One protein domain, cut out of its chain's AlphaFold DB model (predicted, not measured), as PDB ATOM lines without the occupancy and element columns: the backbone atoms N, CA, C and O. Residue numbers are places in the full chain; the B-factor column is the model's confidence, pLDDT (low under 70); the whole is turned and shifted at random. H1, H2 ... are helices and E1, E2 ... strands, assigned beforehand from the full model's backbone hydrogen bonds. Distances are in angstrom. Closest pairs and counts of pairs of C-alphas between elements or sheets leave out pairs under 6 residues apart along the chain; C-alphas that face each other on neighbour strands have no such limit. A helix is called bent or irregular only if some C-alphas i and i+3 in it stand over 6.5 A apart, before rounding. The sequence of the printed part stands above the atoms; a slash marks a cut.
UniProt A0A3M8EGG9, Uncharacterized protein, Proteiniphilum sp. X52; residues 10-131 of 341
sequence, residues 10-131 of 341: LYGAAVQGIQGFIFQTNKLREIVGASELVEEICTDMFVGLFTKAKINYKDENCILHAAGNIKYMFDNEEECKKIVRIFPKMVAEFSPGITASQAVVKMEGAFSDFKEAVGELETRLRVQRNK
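This is residues 10 to 131 of the 341 residues of an uncharacterized protein of Proteiniphilum sp. X52 (UniProt A0A3M8EGG9). A four-stranded sheet is the core layer of three, with H6 over one face and H4 over the other, both on its E1 and E4 side. H2 reaches the face that H4 covers only with its last residues, 38 to 42, and the rest of it sticks out past the sheet, so that its first residue, Leu 28, and the link from H1 before it lie at one end of the long axis, while H5 lies at the other end and H3 packs on H4. The printed part has 122 residues, with six named helices and four named strands in the order E1 H1 H2 H3 E2 E3 H4 E4 H5 H6; the sheet's order is E2 E3 E1 E4, antiparallel throughout, and the class is mixed, helices and strands. The whole is compact, with a radius of gyration of the C-alphas of 14.9 A, yet elongated, spanning 50 by 30 by 23 A.

E1, residues 10 to 16, is 19.4 A long and begins at C-alpha 10 (-21.518, -31.173, -36.683). H1 is residues 18 to 22, H2 residues 28 to 42, 21.6 A, and H3 residues 44 to 53, 14.4 A. E2, residues 62 to 66, and E3, residues 69 to 74, 16.5 A, form a hairpin. H4, residues 77 to 94, is 25.7 A long; it is only just irregular, with C-alphas 85 and 88 6.9 A apart, and has a kink of 29 degrees near residue 88. E4, residues 99 to 106, is 23.7 A long. H5 is residues 109 to 112, and H6, residues 114 to 129, 22.2 A, ends at C-alpha 129 (-21.331, -47.775, -30.226).

In the sheet, twisted with C-alphas up to 4.5 A off its best plane, N 12 and O 103 of E1 and E4 are 2.9 A apart, N 13 and O 70 of E1 and E3 2.8 A, and N 71 and O 64 of E3 and E2 2.9 A, each within hydrogen-bond range. E3, H4 and E4 form a split strand-helix-strand unit, two strands running the same way with E1 between them, and its crossover is right-handed. H6 is on the sheet at a height of 7.6 A; the C-alphas of Ala 103 and Leu 125 are its closest to E4, 5.6 A. On the opposite face, H4 is over E1 and E4 at a height of 9.5 A, along the strands; its closest C-alphas to E4 are those of Pro 88 and Ala 100, 6.4 A. With residues 82 to 87 alone H4 touches H3, closest at the C-alphas of Lys 82 and Ala 53, 6.8 A, at a steep tilt of 52 degrees, opposite ways. H2, on the same face as H4, is only just over none of the strands; H1 touches it, closest at the C-alphas of Ile 22 and Ile 31, 5.0 A. H5 is close to but not clearly touching H6, and is apart from H4. Every O i to N i+4 pair is within hydrogen-bond range in H1, H2 and H6, against 4 of 6 in H3 and 12 of 14 in H4; H5 is too short for such a pair.

The two C-alphas farthest apart, those of Lys 27 and Gly 109, are 50.7 A apart. The printed part has no cut and no long link; H3 to E2, with 8 residues between them, is short and the other links are tight. Mean pLDDT of the printed part is 79.7, and residues 59 to 60, 66 to 67 and 108 to 113 are under 70.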
ATOM      1  N   LEU A  10     -20.991 -30.037 -35.948       84.44
ATOM      2  CA  LEU A  10     -21.518 -31.173 -36.683       84.44
ATOM      3  C   LEU A  10     -22.048 -32.204 -35.685       84.44
ATOM      4  O   LEU A  10     -21.282 -32.793 -34.918       84.44
ATOM      5  N   TYR A  11     -23.361 -32.406 -35.685       87.69
ATOM      6  CA  TYR A  11     -24.036 -33.447 -34.923       87.69
ATOM      7  C   TYR A  11     -24.303 -34.653 -35.815       87.69
ATOM      8  O   TYR A  11     -24.789 -34.523 -36.938       87.69
ATOM      9  N   GLY A  12     -24.016 -35.836 -35.291       87.62
ATOM     10  CA  GLY A  12     -24.327 -37.101 -35.931       87.62
ATOM     11  C   GLY A  12     -25.060 -37.996 -34.960       87.62
ATOM     12  O   GLY A  12     -24.640 -38.112 -33.811       87.62
ATOM     13  N   ALA A  13     -26.113 -38.656 -35.418       87.00
ATOM     14  CA  ALA A  13     -26.755 -39.738 -34.699       87.00
ATOM     15  C   ALA A  13     -26.910 -40.964 -35.596       87.00
ATOM     16  O   ALA A  13     -27.168 -40.845 -36.787       87.00
ATOM     17  N   ALA A  14     -26.735 -42.140 -35.009       85.50
ATOM     18  CA  ALA A  14     -26.876 -43.421 -35.679       85.50
ATOM     19  C   ALA A  14     -27.673 -44.366 -34.782       85.50
ATOM     20  O   ALA A  14     -27.291 -44.634 -33.636       85.50
ATOM     21  N   VAL A  15     -28.780 -44.869 -35.307       84.62
ATOM     22  CA  VAL A  15     -29.591 -45.916 -34.699       84.62
ATOM     23  C   VAL A  15     -28.857 -47.246 -34.866       84.62
ATOM     24  O   VAL A  15     -28.359 -47.581 -35.935       84.62
ATOM     25  N   GLN A  16     -28.741 -48.001 -33.781       80.94
ATOM     26  CA  GLN A  16     -27.928 -49.210 -33.706       80.94
ATOM     27  C   GLN A  16     -28.789 -50.444 -33.531       80.94
ATOM     28  O   GLN A  16     -29.824 -50.408 -32.868       80.94
ATOM     29  N   GLY A  17     -28.308 -51.549 -34.099       75.31
ATOM     30  CA  GLY A  17     -28.985 -52.834 -33.998       75.31
ATOM     31  C   GLY A  17     -30.323 -52.859 -34.729       75.31
ATOM     32  O   GLY A  17     -31.201 -53.597 -34.307       75.31
ATOM     33  N   ILE A  18     -30.482 -52.078 -35.808       79.88
ATOM     34  CA  ILE A  18     -31.712 -52.005 -36.615       79.88
ATOM     35  C   ILE A  18     -32.166 -53.415 -37.014       79.88
ATOM     36  O   ILE A  18     -33.289 -53.807 -36.715       79.88
ATOM     37  N   GLN A  19     -31.255 -54.219 -37.570       76.44
ATOM     38  CA  GLN A  19     -31.533 -55.606 -37.957       76.44
ATOM     39  C   GLN A  19     -31.970 -56.471 -36.765       76.44
ATOM     40  O   GLN A  19     -33.000 -57.138 -36.828       76.44
ATOM     41  N   GLY A  20     -31.238 -56.421 -35.646       80.06
ATOM     42  CA  GLY A  20     -31.579 -57.189 -34.443       80.06
ATOM     43  C   GLY A  20     -32.905 -56.761 -33.806       80.06
ATOM     44  O   GLY A  20     -33.633 -57.595 -33.280       80.06
ATOM     45  N   PHE A  21     -33.246 -55.474 -33.886       81.81
ATOM     46  CA  PHE A  21     -34.499 -54.928 -33.376       81.81
ATOM     47  C   PHE A  21     -35.698 -55.301 -34.256       81.81
ATOM     48  O   PHE A  21     -36.769 -55.621 -33.731       81.81
ATOM     49  N   ILE A  22     -35.521 -55.275 -35.579       82.50
ATOM     50  CA  ILE A  22     -36.550 -55.619 -36.563       82.50
ATOM     51  C   ILE A  22     -36.831 -57.127 -36.546       82.50
ATOM     52  O   ILE A  22     -37.984 -57.524 -36.394       82.50
ATOM     53  N   PHE A  23     -35.793 -57.967 -36.606       80.00
ATOM     54  CA  PHE A  23     -35.913 -59.428 -36.717       80.00
ATOM     55  C   PHE A  23     -35.924 -60.170 -35.371       80.00
ATOM     56  O   PHE A  23     -35.750 -61.385 -35.322       80.00
ATOM     57  N   GLN A  24     -36.180 -59.473 -34.260       78.56
ATOM     58  CA  GLN A  24     -36.324 -60.103 -32.938       78.56
ATOM     59  C   GLN A  24     -37.526 -61.070 -32.855       78.56
ATOM     60  O   GLN A  24     -37.647 -61.849 -31.912       78.56
ATOM     61  N   THR A  25     -38.452 -60.986 -33.810       78.62
ATOM     62  CA  THR A  25     -39.751 -61.663 -33.816       78.62
ATOM     63  C   THR A  25     -40.048 -62.225 -35.199       78.62
ATOM     64  O   THR A  25     -39.600 -61.691 -36.209       78.62
ATOM     65  N   ASN A  26     -40.836 -63.297 -35.243       76.69
ATOM     66  CA  ASN A  26     -41.298 -63.940 -36.472       76.69
ATOM     67  C   ASN A  26     -42.646 -63.386 -36.973       76.69
ATOM     68  O   ASN A  26     -43.161 -63.834 -37.994       76.69
ATOM     69  N   LYS A  27     -43.247 -62.428 -36.259       82.62
ATOM     70  CA  LYS A  27     -44.526 -61.825 -36.650       82.62
ATOM     71  C   LYS A  27     -44.294 -60.637 -37.575       82.62
ATOM     72  O   LYS A  27     -43.802 -59.600 -37.134       82.62
ATOM     73  N   LEU A  28     -44.753 -60.747 -38.823       81.56
ATOM     74  CA  LEU A  28     -44.608 -59.697 -39.839       81.56
ATOM     75  C   LEU A  28     -45.083 -58.323 -39.352       81.56
ATOM     76  O   LEU A  28     -44.390 -57.332 -39.551       81.56
ATOM     77  N   ARG A  29     -46.217 -58.250 -38.649       82.62
ATOM     78  CA  ARG A  29     -46.724 -56.985 -38.104       82.62
ATOM     79  C   ARG A  29     -45.747 -56.289 -37.155       82.62
ATOM     80  O   ARG A  29     -45.642 -55.067 -37.182       82.62
ATOM     81  N   GLU A  30     -45.050 -57.050 -36.316       83.50
ATOM     82  CA  GLU A  30     -44.070 -56.499 -35.378       83.50
ATOM     83  C   GLU A  30     -42.780 -56.085 -36.103       83.50
ATOM     84  O   GLU A  30     -42.229 -55.039 -35.774       83.50
ATOM     85  N   ILE A  31     -42.344 -56.850 -37.113       84.31
ATOM     86  CA  ILE A  31     -41.208 -56.517 -37.996       84.31
ATOM     87  C   ILE A  31     -41.482 -55.195 -38.731       84.31
ATOM     88  O   ILE A  31     -40.670 -54.272 -38.705       84.31
ATOM     89  N   VAL A  32     -42.661 -55.082 -39.341       82.75
ATOM     90  CA  VAL A  32     -43.114 -53.882 -40.053       82.75
ATOM     91  C   VAL A  32     -43.203 -52.689 -39.106       82.75
ATOM     92  O   VAL A  32     -42.658 -51.630 -39.398       82.75
ATOM     93  N   GLY A  33     -43.841 -52.865 -37.946       82.94
ATOM     94  CA  GLY A  33     -43.942 -51.816 -36.937       82.94
ATOM     95  C   GLY A  33     -42.578 -51.356 -36.426       82.94
ATOM     96  O   GLY A  33     -42.367 -50.161 -36.247       82.94
ATOM     97  N   ALA A  34     -41.636 -52.287 -36.241       84.69
ATOM     98  CA  ALA A  34     -40.263 -51.983 -35.852       84.69
ATOM     99  C   ALA A  34     -39.550 -51.128 -36.896       84.69
ATOM    100  O   ALA A  34     -38.876 -50.171 -36.524       84.69
ATOM    101  N   SER A  35     -39.713 -51.444 -38.179       83.81
ATOM    102  CA  SER A  35     -39.036 -50.681 -39.216       83.81
ATOM    103  C   SER A  35     -39.632 -49.291 -39.423       83.81
ATOM    104  O   SER A  35     -38.902 -48.307 -39.492       83.81
ATOM    105  N   GLU A  36     -40.962 -49.176 -39.390       83.00
ATOM    106  CA  GLU A  36     -41.630 -47.870 -39.429       83.00
ATOM    107  C   GLU A  36     -41.211 -47.000 -38.226       83.00
ATOM    108  O   GLU A  36     -41.045 -45.795 -38.370       83.00
ATOM    109  N   LEU A  37     -40.966 -47.586 -37.041       83.88
ATOM    110  CA  LEU A  37     -40.407 -46.840 -35.901       83.88
ATOM    111  C   LEU A  37     -38.989 -46.317 -36.174       83.88
ATOM    112  O   LEU A  37     -38.677 -45.206 -35.755       83.88
ATOM    113  N   VAL A  38     -38.126 -47.101 -36.829       83.56
ATOM    114  CA  VAL A  38     -36.762 -46.670 -37.192       83.56
ATOM    115  C   VAL A  38     -36.814 -45.500 -38.172       83.56
ATOM    116  O   VAL A  38     -36.108 -44.511 -37.983       83.56
ATOM    117  N   GLU A  39     -37.699 -45.579 -39.160       81.31
ATOM    118  CA  GLU A  39     -37.904 -44.512 -40.139       81.31
ATOM    119  C   GLU A  39     -38.467 -43.233 -39.493       81.31
ATOM    120  O   GLU A  39     -37.964 -42.130 -39.724       81.31
ATOM    121  N   GLU A  40     -39.458 -43.371 -38.606       80.81
ATOM    122  CA  GLU A  40     -40.038 -42.265 -37.834       80.81
ATOM    123  C   GLU A  40     -39.013 -41.624 -36.877       80.81
ATOM    124  O   GLU A  40     -39.065 -40.414 -36.652       80.81
ATOM    125  N   ILE A  41     -38.056 -42.392 -36.328       82.56
ATOM    126  CA  ILE A  41     -36.949 -41.852 -35.512       82.56
ATOM    127  C   ILE A  41     -36.085 -40.886 -36.336       82.56
ATOM    128  O   ILE A  41     -35.698 -39.830 -35.830       82.56
ATOM    129  N   CYS A  42     -35.785 -41.239 -37.586       76.50
ATOM    130  CA  CYS A  42     -34.941 -40.442 -38.475       76.50
ATOM    131  C   CYS A  42     -35.639 -39.208 -39.052       76.50
ATOM    132  O   CYS A  42     -34.966 -38.225 -39.345       76.50
ATOM    133  N   THR A  43     -36.962 -39.255 -39.206       77.31
ATOM    134  CA  THR A  43     -37.746 -38.221 -39.891       77.31
ATOM    135  C   THR A  43     -38.585 -37.405 -38.900       77.31
ATOM    136  O   THR A  43     -38.122 -36.396 -38.360       77.31
ATOM    137  N   ASP A  44     -39.806 -37.851 -38.612       76.62
ATOM    138  CA  ASP A  44     -40.819 -37.106 -37.860       76.62
ATOM    139  C   ASP A  44     -40.413 -36.830 -36.410       76.62
ATOM    140  O   ASP A  44     -40.632 -35.734 -35.879       76.62
ATOM    141  N   MET A  45     -39.803 -37.814 -35.743       79.00
ATOM    142  CA  MET A  45     -39.325 -37.645 -34.374       79.00
ATOM    143  C   MET A  45     -38.205 -36.617 -34.321       79.00
ATOM    144  O   MET A  45     -38.200 -35.777 -33.415       79.00
ATOM    145  N   PHE A  46     -37.260 -36.689 -35.264       77.88
ATOM    146  CA  PHE A  46     -36.114 -35.800 -35.253       77.88
ATOM    147  C   PHE A  46     -36.556 -34.350 -35.428       77.88
ATOM    148  O   PHE A  46     -36.188 -33.505 -34.617       77.88
ATOM    149  N   VAL A  47     -37.459 -34.073 -36.373       77.31
ATOM    150  CA  VAL A  47     -38.066 -32.740 -36.538       77.31
ATOM    151  C   VAL A  47     -38.861 -32.329 -35.287       77.31
ATOM    152  O   VAL A  47     -38.729 -31.207 -34.793       77.31
ATOM    153  N   GLY A  48     -39.620 -33.254 -34.691       75.12
ATOM    154  CA  GLY A  48     -40.378 -33.011 -33.460       75.12
ATOM    155  C   GLY A  48     -39.518 -32.661 -32.234       75.12
ATOM    156  O   GLY A  48     -40.004 -31.991 -31.312       75.12
ATOM    157  N   LEU A  49     -38.238 -33.060 -32.205       78.88
ATOM    158  CA  LEU A  49     -37.292 -32.642 -31.161       78.88
ATOM    159  C   LEU A  49     -37.071 -31.138 -31.175       78.88
ATOM    160  O   LEU A  49     -37.046 -30.539 -30.101       78.88
ATOM    161  N   PHE A  50     -36.936 -30.533 -32.356       78.25
ATOM    162  CA  PHE A  50     -36.706 -29.096 -32.490       78.25
ATOM    163  C   PHE A  50     -37.889 -28.316 -31.922       78.25
ATOM    164  O   PHE A  50     -37.701 -27.417 -31.099       78.25
ATOM    165  N   THR A  51     -39.116 -28.754 -32.223       78.31
ATOM    166  CA  THR A  51     -40.332 -28.160 -31.650       78.31
ATOM    167  C   THR A  51     -40.353 -28.261 -30.122       78.31
ATOM    168  O   THR A  51     -40.625 -27.273 -29.440       78.31
ATOM    169  N   LYS A  52     -40.024 -29.429 -29.549       73.69
ATOM    170  CA  LYS A  52     -39.979 -29.607 -28.083       73.69
ATOM    171  C   LYS A  52     -38.841 -28.832 -27.419       73.69
ATOM    172  O   LYS A  52     -38.999 -28.369 -26.291       73.69
ATOM    173  N   ALA A  53     -37.711 -28.685 -28.102       74.12
ATOM    174  CA  ALA A  53     -36.563 -27.925 -27.628       74.12
ATOM    175  C   ALA A  53     -36.726 -26.404 -27.820       74.12
ATOM    176  O   ALA A  53     -35.888 -25.652 -27.323       74.12
ATOM    177  N   LYS A  54     -37.809 -25.957 -28.483       74.19
ATOM    178  CA  LYS A  54     -38.056 -24.563 -28.898       74.19
ATOM    179  C   LYS A  54     -36.926 -24.003 -29.772       74.19
ATOM    180  O   LYS A  54     -36.546 -22.845 -29.627       74.19
ATOM    181  N   ILE A  55     -36.374 -24.845 -30.641       76.75
ATOM    182  CA  ILE A  55     -35.325 -24.495 -31.604       76.75
ATOM    183  C   ILE A  55     -35.969 -24.467 -32.989       76.75
ATOM    184  O   ILE A  55     -36.832 -25.297 -33.280       76.75
ATOM    185  N   ASN A  56     -35.576 -23.514 -33.836       72.31
ATOM    186  CA  ASN A  56     -36.066 -23.481 -35.208       72.31
ATOM    187  C   ASN A  56     -35.312 -24.516 -36.045       72.31
ATOM    188  O   ASN A  56     -34.084 -24.480 -36.120       72.31
ATOM    189  N   TYR A  57     -36.042 -25.438 -36.658       73.50
ATOM    190  CA  TYR A  57     -35.451 -26.427 -37.542       73.50
ATOM    191  C   TYR A  57     -35.171 -25.785 -38.904       73.50
ATOM    192  O   TYR A  57     -36.083 -25.274 -39.552       73.50
ATOM    193  N   LYS A  58     -33.902 -25.785 -39.316       73.94
ATOM    194  CA  LYS A  58     -33.482 -25.363 -40.657       73.94
ATOM    195  C   LYS A  58     -33.217 -26.597 -41.519       73.94
ATOM    196  O   LYS A  58     -32.297 -27.350 -41.202       73.94
ATOM    197  N   ASP A  59     -33.971 -26.762 -42.605       68.81
ATOM    198  CA  ASP A  59     -33.756 -27.826 -43.604       68.81
ATOM    199  C   ASP A  59     -32.401 -27.713 -44.310       68.81
ATOM    200  O   ASP A  59     -31.803 -28.710 -44.714       68.81
ATOM    201  N   GLU A  60     -31.881 -26.492 -44.436       67.25
ATOM    202  CA  GLU A  60     -30.575 -26.214 -45.040       67.25
ATOM    203  C   GLU A  60     -29.446 -26.917 -44.273       67.25
ATOM    204  O   GLU A  60     -28.584 -27.534 -44.891       67.25
ATOM    205  N   ASN A  61     -29.545 -26.950 -42.942       73.81
ATOM    206  CA  ASN A  61     -28.564 -27.553 -42.041       73.81
ATOM    207  C   ASN A  61     -28.711 -29.079 -41.902       73.81
ATOM    208  O   ASN A  61     -27.892 -29.728 -41.242       73.81
ATOM    209  N   CYS A  62     -29.766 -29.663 -42.474       76.00
ATOM    210  CA  CYS A  62     -29.922 -31.107 -42.545       76.00
ATOM    211  C   CYS A  62     -29.072 -31.657 -43.687       76.00
ATOM    212  O   CYS A  62     -29.256 -31.285 -44.847       76.00
ATOM    213  N   ILE A  63     -28.165 -32.568 -43.350       72.12
ATOM    214  CA  ILE A  63     -27.241 -33.177 -44.304       72.12
ATOM    215  C   ILE A  63     -27.754 -34.555 -44.728       72.12
ATOM    216  O   ILE A  63     -27.674 -34.904 -45.903       72.12
ATOM    217  N   LEU A  64     -28.264 -35.350 -43.781       75.31
ATOM    218  CA  LEU A  64     -28.708 -36.721 -44.043       75.31
ATOM    219  C   LEU A  64     -29.749 -37.163 -43.007       75.31
ATOM    220  O   LEU A  64     -29.477 -37.049 -41.815       75.31
ATOM    221  N   HIS A  65     -30.880 -37.710 -43.468       72.25
ATOM    222  CA  HIS A  65     -31.917 -38.394 -42.675       72.25
ATOM    223  C   HIS A  65     -32.345 -39.686 -43.388       72.25
ATOM    224  O   HIS A  65     -33.392 -39.725 -44.030       72.25
ATOM    225  N   ALA A  66     -31.524 -40.734 -43.338       67.50
ATOM    226  CA  ALA A  66     -31.823 -41.982 -44.042       67.50
ATOM    227  C   ALA A  66     -31.232 -43.198 -43.319       67.50
ATOM    228  O   ALA A  66     -30.160 -43.104 -42.717       67.50
ATOM    229  N   ALA A  67     -31.939 -44.332 -43.390       65.81
ATOM    230  CA  ALA A  67     -31.483 -45.650 -42.927       65.81
ATOM    231  C   ALA A  67     -30.909 -45.676 -41.498       65.81
ATOM    232  O   ALA A  67     -29.875 -46.285 -41.225       65.81
ATOM    233  N   GLY A  68     -31.549 -44.975 -40.558       70.81
ATOM    234  CA  GLY A  68     -31.073 -44.935 -39.174       70.81
ATOM    235  C   GLY A  68     -29.936 -43.944 -38.914       70.81
ATOM    236  O   GLY A  68     -29.516 -43.822 -37.766       70.81
ATOM    237  N   ASN A  69     -29.446 -43.215 -39.919       78.94
ATOM    238  CA  ASN A  69     -28.397 -42.213 -39.770       78.94
ATOM    239  C   ASN A  69     -28.959 -40.793 -39.900       78.94
ATOM    240  O   ASN A  69     -29.794 -40.499 -40.755       78.94
ATOM    241  N   ILE A  70     -28.475 -39.905 -39.038       84.12
ATOM    242  CA  ILE A  70     -28.824 -38.488 -38.979       84.12
ATOM    243  C   ILE A  70     -27.525 -37.682 -38.942       84.12
ATOM    244  O   ILE A  70     -26.669 -37.933 -38.092       84.12
ATOM    245  N   LYS A  71     -27.379 -36.693 -39.825       85.25
ATOM    246  CA  LYS A  71     -26.293 -35.700 -39.782       85.25
ATOM    247  C   LYS A  71     -26.905 -34.297 -39.876       85.25
ATOM    248  O   LYS A  71     -27.626 -34.008 -40.828       85.25
ATOM    249  N   TYR A  72     -26.622 -33.444 -38.891       83.81
ATOM    250  CA  TYR A  72     -27.193 -32.096 -38.780       83.81
ATOM    251  C   TYR A  72     -26.141 -31.068 -38.343       83.81
ATOM    252  O   TYR A  72     -25.336 -31.342 -37.449       83.81
ATOM    253  N   MET A  73     -26.168 -29.877 -38.941       83.38
ATOM    254  CA  MET A  73     -25.262 -28.773 -38.621       83.38
ATOM    255  C   MET A  73     -25.909 -27.777 -37.646       83.38
ATOM    256  O   MET A  73     -26.975 -27.223 -37.903       83.38
ATOM    257  N   PHE A  74     -25.258 -27.510 -36.517       83.62
ATOM    258  CA  PHE A  74     -25.710 -26.519 -35.540       83.62
ATOM    259  C   PHE A  74     -24.814 -25.281 -35.551       83.62
ATOM    260  O   PHE A  74     -23.591 -25.394 -35.474       83.62
ATOM    261  N   ASP A  75     -25.435 -24.102 -35.552       81.06
ATOM    262  CA  ASP A  75     -24.736 -22.810 -35.461       81.06
ATOM    263  C   ASP A  75     -24.450 -22.415 -33.997       81.06
ATOM    264  O   ASP A  75     -23.581 -21.592 -33.711       81.06
ATOM    265  N   ASN A  76     -25.187 -23.004 -33.047       82.12
ATOM    266  CA  ASN A  76     -25.139 -22.652 -31.632       82.12
ATOM    267  C   ASN A  76     -24.854 -23.876 -30.744       82.12
ATOM    268  O   ASN A  76     -25.525 -24.909 -30.814       82.12
ATOM    269  N   GLU A  77     -23.878 -23.732 -29.846       81.88
ATOM    270  CA  GLU A  77     -23.473 -24.780 -28.906       81.88
ATOM    271  C   GLU A  77     -24.592 -25.136 -27.918       81.88
ATOM    272  O   GLU A  77     -24.766 -26.302 -27.559       81.88
ATOM    273  N   GLU A  78     -25.367 -24.145 -27.466       82.69
ATOM    274  CA  GLU A  78     -26.432 -24.381 -26.486       82.69
ATOM    275  C   GLU A  78     -27.597 -25.178 -27.074       82.69
ATOM    276  O   GLU A  78     -28.158 -26.053 -26.408       82.69
ATOM    277  N   GLU A  79     -27.945 -24.900 -28.329       82.25
ATOM    278  CA  GLU A  79     -28.962 -25.636 -29.081       82.25
ATOM    279  C   GLU A  79     -28.527 -27.085 -29.291       82.25
ATOM    280  O   GLU A  79     -29.275 -28.012 -28.965       82.25
ATOM    281  N   CYS A  80     -27.272 -27.278 -29.704       82.25
ATOM    282  CA  CYS A  80     -26.669 -28.595 -29.855       82.25
ATOM    283  C   CYS A  80     -26.731 -29.394 -28.540       82.25
ATOM    284  O   CYS A  80     -27.238 -30.517 -28.507       82.25
ATOM    285  N   LYS A  81     -26.312 -28.795 -27.414       85.12
ATOM    286  CA  LYS A  81     -26.350 -29.441 -26.088       85.12
ATOM    287  C   LYS A  81     -27.762 -29.842 -25.663       85.12
ATOM    288  O   LYS A  81     -27.933 -30.898 -25.047       85.12
ATOM    289  N   LYS A  82     -28.777 -29.029 -25.970       85.12
ATOM    290  CA  LYS A  82     -30.181 -29.354 -25.669       85.12
ATOM    291  C   LYS A  82     -30.648 -30.568 -26.469       85.12
ATOM    292  O   LYS A  82     -31.189 -31.495 -25.868       85.12
ATOM    293  N   ILE A  83     -30.392 -30.600 -27.779       85.19
ATOM    294  CA  ILE A  83     -30.780 -31.726 -28.642       85.19
ATOM    295  C   ILE A  83     -30.069 -33.013 -28.219       85.19
ATOM    296  O   ILE A  83     -30.738 -34.010 -27.954       85.19
ATOM    297  N   VAL A  84     -28.748 -32.966 -28.020       85.75
ATOM    298  CA  VAL A  84     -27.932 -34.100 -27.544       85.75
ATOM    299  C   VAL A  84     -28.460 -34.653 -26.213       85.75
ATOM    300  O   VAL A  84     -28.404 -35.852 -25.953       85.75
ATOM    301  N   ARG A  85     -28.998 -33.809 -25.330       84.75
ATOM    302  CA  ARG A  85     -29.547 -34.269 -24.047       84.75
ATOM    303  C   ARG A  85     -30.936 -34.901 -24.182       84.75
ATOM    304  O   ARG A  85     -31.261 -35.812 -23.422       84.75
ATOM    305  N   ILE A  86     -31.765 -34.401 -25.096       84.50
ATOM    306  CA  ILE A  86     -33.167 -34.817 -25.240       84.50
ATOM    307  C   ILE A  86     -33.298 -36.033 -26.168       84.50
ATOM    308  O   ILE A  86     -34.139 -36.894 -25.909       84.50
ATOM    309  N   PHE A  87     -32.461 -36.140 -27.203       85.88
ATOM    310  CA  PHE A  87     -32.577 -37.167 -28.237       85.88
ATOM    311  C   PHE A  87     -32.534 -38.605 -27.695       85.88
ATOM    312  O   PHE A  87     -33.500 -39.332 -27.928       85.88
ATOM    313  N   PRO A  88     -31.543 -39.029 -26.879       83.94
ATOM    314  CA  PRO A  88     -31.495 -40.407 -26.386       83.94
ATOM    315  C   PRO A  88     -32.685 -40.753 -25.493       83.94
ATOM    316  O   PRO A  88     -33.176 -41.879 -25.515       83.94
ATOM    317  N   LYS A  89     -33.171 -39.773 -24.718       83.62
ATOM    318  CA  LYS A  89     -34.367 -39.935 -23.888       83.62
ATOM    319  C   LYS A  89     -35.598 -40.169 -24.763       83.62
ATOM    320  O   LYS A  89     -36.379 -41.068 -24.474       83.62
ATOM    321  N   MET A  90     -35.759 -39.387 -25.829       82.69
ATOM    322  CA  MET A  90     -36.898 -39.524 -26.733       82.69
ATOM    323  C   MET A  90     -36.876 -40.850 -27.491       82.69
ATOM    324  O   MET A  90     -37.908 -41.508 -27.563       82.69
ATOM    325  N   VAL A  91     -35.708 -41.267 -27.988       83.88
ATOM    326  CA  VAL A  91     -35.550 -42.566 -28.657       83.88
ATOM    327  C   VAL A  91     -35.920 -43.707 -27.705       83.88
ATOM    328  O   VAL A  91     -36.702 -44.574 -28.081       83.88
ATOM    329  N   ALA A  92     -35.444 -43.671 -26.454       82.19
ATOM    330  CA  ALA A  92     -35.754 -44.696 -25.456       82.19
ATOM    331  C   ALA A  92     -37.242 -44.739 -25.051       82.19
ATOM    332  O   ALA A  92     -37.761 -45.811 -24.746       82.19
ATOM    333  N   GLU A  93     -37.930 -43.592 -25.032       81.44
ATOM    334  CA  GLU A  93     -39.368 -43.508 -24.741       81.44
ATOM    335  C   GLU A  93     -40.236 -43.957 -25.924       81.44
ATOM    336  O   GLU A  93     -41.278 -44.584 -25.725       81.44
ATOM    337  N   PHE A  94     -39.822 -43.623 -27.148       79.19
ATOM    338  CA  PHE A  94     -40.586 -43.892 -28.362       79.19
ATOM    339  C   PHE A  94     -40.406 -45.319 -28.873       79.19
ATOM    340  O   PHE A  94     -41.386 -45.970 -29.225       79.19
ATOM    341  N   SER A  95     -39.168 -45.817 -28.879       81.06
ATOM    342  CA  SER A  95     -38.827 -47.170 -29.315       81.06
ATOM    343  C   SER A  95     -37.998 -47.883 -28.239       81.06
ATOM    344  O   SER A  95     -36.766 -47.933 -28.298       81.06
ATOM    345  N   PRO A  96     -38.658 -48.432 -27.202       78.12
ATOM    346  CA  PRO A  96     -37.971 -49.182 -26.162       78.12
ATOM    347  C   PRO A  96     -37.271 -50.413 -26.751       78.12
ATOM    348  O   PRO A  96     -37.906 -51.251 -27.390       78.12
ATOM    349  N   GLY A  97     -35.967 -50.536 -26.504       76.06
ATOM    350  CA  GLY A  97     -35.146 -51.648 -26.998       76.06
ATOM    351  C   GLY A  97     -34.226 -51.287 -28.163       76.06
ATOM    352  O   GLY A  97     -33.324 -52.067 -28.455       76.06
ATOM    353  N   ILE A  98     -34.384 -50.107 -28.772       81.00
ATOM    354  CA  ILE A  98     -33.418 -49.588 -29.740       81.00
ATOM    355  C   ILE A  98     -32.407 -48.664 -29.059       81.00
ATOM    356  O   ILE A  98     -32.737 -47.899 -28.151       81.00
ATOM    357  N   THR A  99     -31.156 -48.732 -29.499       80.81
ATOM    358  CA  THR A  99     -30.080 -47.872 -28.998       80.81
ATOM    359  C   THR A  99     -29.680 -46.878 -30.073       80.81
ATOM    360  O   THR A  99     -29.473 -47.268 -31.216       80.81
ATOM    361  N   ALA A 100     -29.528 -45.605 -29.715       84.69
ATOM    362  CA  ALA A 100     -28.997 -44.587 -30.612       84.69
ATOM    363  C   ALA A 100     -27.660 -44.072 -30.076       84.69
ATOM    364  O   ALA A 100     -27.546 -43.693 -28.910       84.69
ATOM    365  N   SER A 101     -26.648 -44.049 -30.936       86.44
ATOM    366  CA  SER A 101     -25.414 -43.311 -30.684       86.44
ATOM    367  C   SER A 101     -25.523 -41.913 -31.269       86.44
ATOM    368  O   SER A 101     -26.165 -41.710 -32.289       86.44
ATOM    369  N   GLN A 102     -24.899 -40.957 -30.599       89.00
ATOM    370  CA  GLN A 102     -24.822 -39.555 -30.974       89.00
ATOM    371  C   GLN A 102     -23.435 -38.960 -30.682       89.00
ATOM    372  O   GLN A 102     -22.934 -39.009 -29.554       89.00
ATOM    373  N   ALA A 103     -22.831 -38.317 -31.667       88.00
ATOM    374  CA  ALA A 103     -21.557 -37.633 -31.523       88.00
ATOM    375  C   ALA A 103     -21.675 -36.182 -31.984       88.00
ATOM    376  O   ALA A 103     -22.482 -35.849 -32.847       88.00
ATOM    377  N   VAL A 104     -20.838 -35.322 -31.406       88.50
ATOM    378  CA  VAL A 104     -20.685 -33.932 -31.837       88.50
ATOM    379  C   VAL A 104     -19.216 -33.667 -32.111       88.50
ATOM    380  O   VAL A 104     -18.351 -34.043 -31.309       88.50
ATOM    381  N   VAL A 105     -18.941 -33.004 -33.227       86.06
ATOM    382  CA  VAL A 105     -17.624 -32.478 -33.581       86.06
ATOM    383  C   VAL A 105     -17.736 -30.970 -33.737       86.06
ATOM    384  O   VAL A 105     -18.628 -30.456 -34.406       86.06
ATOM    385  N   LYS A 106     -16.838 -30.253 -33.067       84.44
ATOM    386  CA  LYS A 106     -16.723 -28.804 -33.186       84.44
ATOM    387  C   LYS A 106     -15.822 -28.496 -34.378       84.44
ATOM    388  O   LYS A 106     -14.691 -28.977 -34.402       84.44
ATOM    389  N   MET A 107     -16.314 -27.703 -35.324       75.62
ATOM    390  CA  MET A 107     -15.583 -27.321 -36.537       75.62
ATOM    391  C   MET A 107     -14.558 -26.214 -36.211       75.62
ATOM    392  O   MET A 107     -14.741 -25.049 -36.557       75.62
ATOM    393  N   GLU A 108     -13.504 -26.547 -35.461       69.88
ATOM    394  CA  GLU A 108     -12.403 -25.636 -35.108       69.88
ATOM    395  C   GLU A 108     -11.033 -26.306 -35.315       69.88
ATOM    396  O   GLU A 108     -10.861 -27.500 -35.065       69.88
ATOM    397  N   GLY A 109     -10.029 -25.511 -35.699       62.84
ATOM    398  CA  GLY A 109      -8.642 -25.973 -35.817       62.84
ATOM    399  C   GLY A 109      -8.457 -26.969 -36.962       62.84
ATOM    400  O   GLY A 109      -8.801 -26.645 -38.091       62.84
ATOM    401  N   ALA A 110      -7.929 -28.160 -36.659       55.59
ATOM    402  CA  ALA A 110      -7.745 -29.245 -37.631       55.59
ATOM    403  C   ALA A 110      -9.069 -29.668 -38.299       55.59
ATOM    404  O   ALA A 110      -9.106 -29.957 -39.482       55.59
ATOM    405  N   PHE A 111     -10.196 -29.567 -37.589       59.97
ATOM    406  CA  PHE A 111     -11.518 -29.935 -38.107       59.97
ATOM    407  C   PHE A 111     -12.236 -28.775 -38.815       59.97
ATOM    408  O   PHE A 111     -13.465 -28.708 -38.800       59.97
ATOM    409  N   SER A 112     -11.494 -27.817 -39.382       60.28
ATOM    410  CA  SER A 112     -12.091 -26.788 -40.244       60.28
ATOM    411  C   SER A 112     -12.636 -27.384 -41.538       60.28
ATOM    412  O   SER A 112     -13.635 -26.891 -42.060       60.28
ATOM    413  N   ASP A 113     -12.001 -28.452 -42.022       68.88
ATOM    414  CA  ASP A 113     -12.405 -29.146 -43.235       68.88
ATOM    415  C   ASP A 113     -13.512 -30.156 -42.922       68.88
ATOM    416  O   ASP A 113     -13.377 -31.029 -42.060       68.88
ATOM    417  N   PHE A 114     -14.616 -30.058 -43.668       71.00
ATOM    418  CA  PHE A 114     -15.803 -30.901 -43.499       71.00
ATOM    419  C   PHE A 114     -15.470 -32.401 -43.546       71.00
ATOM    420  O   PHE A 114     -16.011 -33.180 -42.763       71.00
ATOM    421  N   LYS A 115     -14.502 -32.802 -44.382       74.12
ATOM    422  CA  LYS A 115     -14.042 -34.194 -44.498       74.12
ATOM    423  C   LYS A 115     -13.465 -34.728 -43.191       74.12
ATOM    424  O   LYS A 115     -13.822 -35.826 -42.764       74.12
ATOM    425  N   GLU A 116     -12.582 -33.962 -42.557       75.75
ATOM    426  CA  GLU A 116     -11.961 -34.363 -41.293       75.75
ATOM    427  C   GLU A 116     -12.993 -34.384 -40.165       75.75
ATOM    428  O   GLU A 116     -13.007 -35.311 -39.356       75.75
ATOM    429  N   ALA A 117     -13.919 -33.423 -40.160       79.88
ATOM    430  CA  ALA A 117     -15.001 -33.384 -39.186       79.88
ATOM    431  C   ALA A 117     -15.967 -34.576 -39.311       79.88
ATOM    432  O   ALA A 117     -16.359 -35.148 -38.292       79.88
ATOM    433  N   VAL A 118     -16.323 -34.991 -40.533       79.12
ATOM    434  CA  VAL A 118     -17.154 -36.182 -40.778       79.12
ATOM    435  C   VAL A 118     -16.408 -37.462 -40.394       79.12
ATOM    436  O   VAL A 118     -16.988 -38.315 -39.722       79.12
ATOM    437  N   GLY A 119     -15.127 -37.593 -40.753       80.25
ATOM    438  CA  GLY A 119     -14.314 -38.760 -40.390       80.25
ATOM    439  C   GLY A 119     -14.128 -38.912 -38.875       80.25
ATOM    440  O   GLY A 119     -14.268 -40.009 -38.323       80.25
ATOM    441  N   GLU A 120     -13.889 -37.804 -38.172       83.75
ATOM    442  CA  GLU A 120     -13.826 -37.777 -36.709       83.75
ATOM    443  C   GLU A 120     -15.190 -38.094 -36.084       83.75
ATOM    444  O   GLU A 120     -15.276 -38.843 -35.109       83.75
ATOM    445  N   LEU A 121     -16.281 -37.583 -36.657       85.25
ATOM    446  CA  LEU A 121     -17.635 -37.874 -36.193       85.25
ATOM    447  C   LEU A 121     -17.971 -39.362 -36.325       85.25
ATOM    448  O   LEU A 121     -18.486 -39.953 -35.376       85.25
ATOM    449  N   GLU A 122     -17.629 -39.993 -37.445       82.75
ATOM    450  CA  GLU A 122     -17.809 -41.435 -37.638       82.75
ATOM    451  C   GLU A 122     -16.959 -42.251 -36.662       82.75
ATOM    452  O   GLU A 122     -17.434 -43.237 -36.089       82.75
ATOM    453  N   THR A 123     -15.734 -41.802 -36.388       85.50
ATOM    454  CA  THR A 123     -14.865 -42.417 -35.376       85.50
ATOM    455  C   THR A 123     -15.485 -42.313 -33.980       85.50
ATOM    456  O   THR A 123     -15.579 -43.313 -33.264       85.50
ATOM    457  N   ARG A 124     -16.006 -41.140 -33.599       88.19
ATOM    458  CA  ARG A 124     -16.694 -40.934 -32.315       88.19
ATOM    459  C   ARG A 124     -17.969 -41.760 -32.196       88.19
ATOM    460  O   ARG A 124     -18.201 -42.340 -31.134       88.19
ATOM    461  N   LEU A 125     -18.758 -41.867 -33.265       85.94
ATOM    462  CA  LEU A 125     -19.945 -42.724 -33.309       85.94
ATOM    463  C   LEU A 125     -19.575 -44.200 -33.121       85.94
ATOM    464  O   LEU A 125     -20.240 -44.902 -32.361       85.94
ATOM    465  N   ARG A 126     -18.480 -44.672 -33.736       84.75
ATOM    466  CA  ARG A 126     -17.961 -46.036 -33.523       84.75
ATOM    467  C   ARG A 126     -17.507 -46.264 -32.082       84.75
ATOM    468  O   ARG A 126     -17.827 -47.297 -31.503       84.75
ATOM    469  N   VAL A 127     -16.802 -45.305 -31.481       87.06
ATOM    470  CA  VAL A 127     -16.383 -45.392 -30.071       87.06
ATOM    471  C   VAL A 127     -17.598 -45.439 -29.148       87.06
ATOM    472  O   VAL A 127     -17.628 -46.212 -28.193       87.06
ATOM    473  N   GLN A 128     -18.611 -44.626 -29.423       84.44
ATOM    474  CA  GLN A 128     -19.829 -44.601 -28.629       84.44
ATOM    475  C   GLN A 128     -20.693 -45.846 -28.815       84.44
ATOM    476  O   GLN A 128     -21.280 -46.293 -27.838       84.44
ATOM    477  N   ARG A 129     -20.710 -46.458 -30.005       82.25
ATOM    478  CA  ARG A 129     -21.331 -47.775 -30.226       82.25
ATOM    479  C   ARG A 129     -20.815 -48.828 -29.253       82.25
ATOM    480  O   ARG A 129     -21.571 -49.677 -28.800       82.25
ATOM    481  N   ASN A 130     -19.537 -48.746 -28.902       82.25
ATOM    482  CA  ASN A 130     -18.912 -49.663 -27.955       82.25
ATOM    483  C   ASN A 130     -19.191 -49.296 -26.485       82.25
ATOM    484  O   ASN A 130     -18.736 -49.997 -25.584       82.25
ATOM    485  N   LYS A 131     -19.922 -48.205 -26.215       79.81
ATOM    486  CA  LYS A 131     -20.348 -47.806 -24.870       79.81
ATOM    487  C   LYS A 131     -21.797 -48.250 -24.657       79.81
ATOM    488  O   LYS A 131     -22.704 -47.595 -25.170       79.81
TER     489      LYS A 131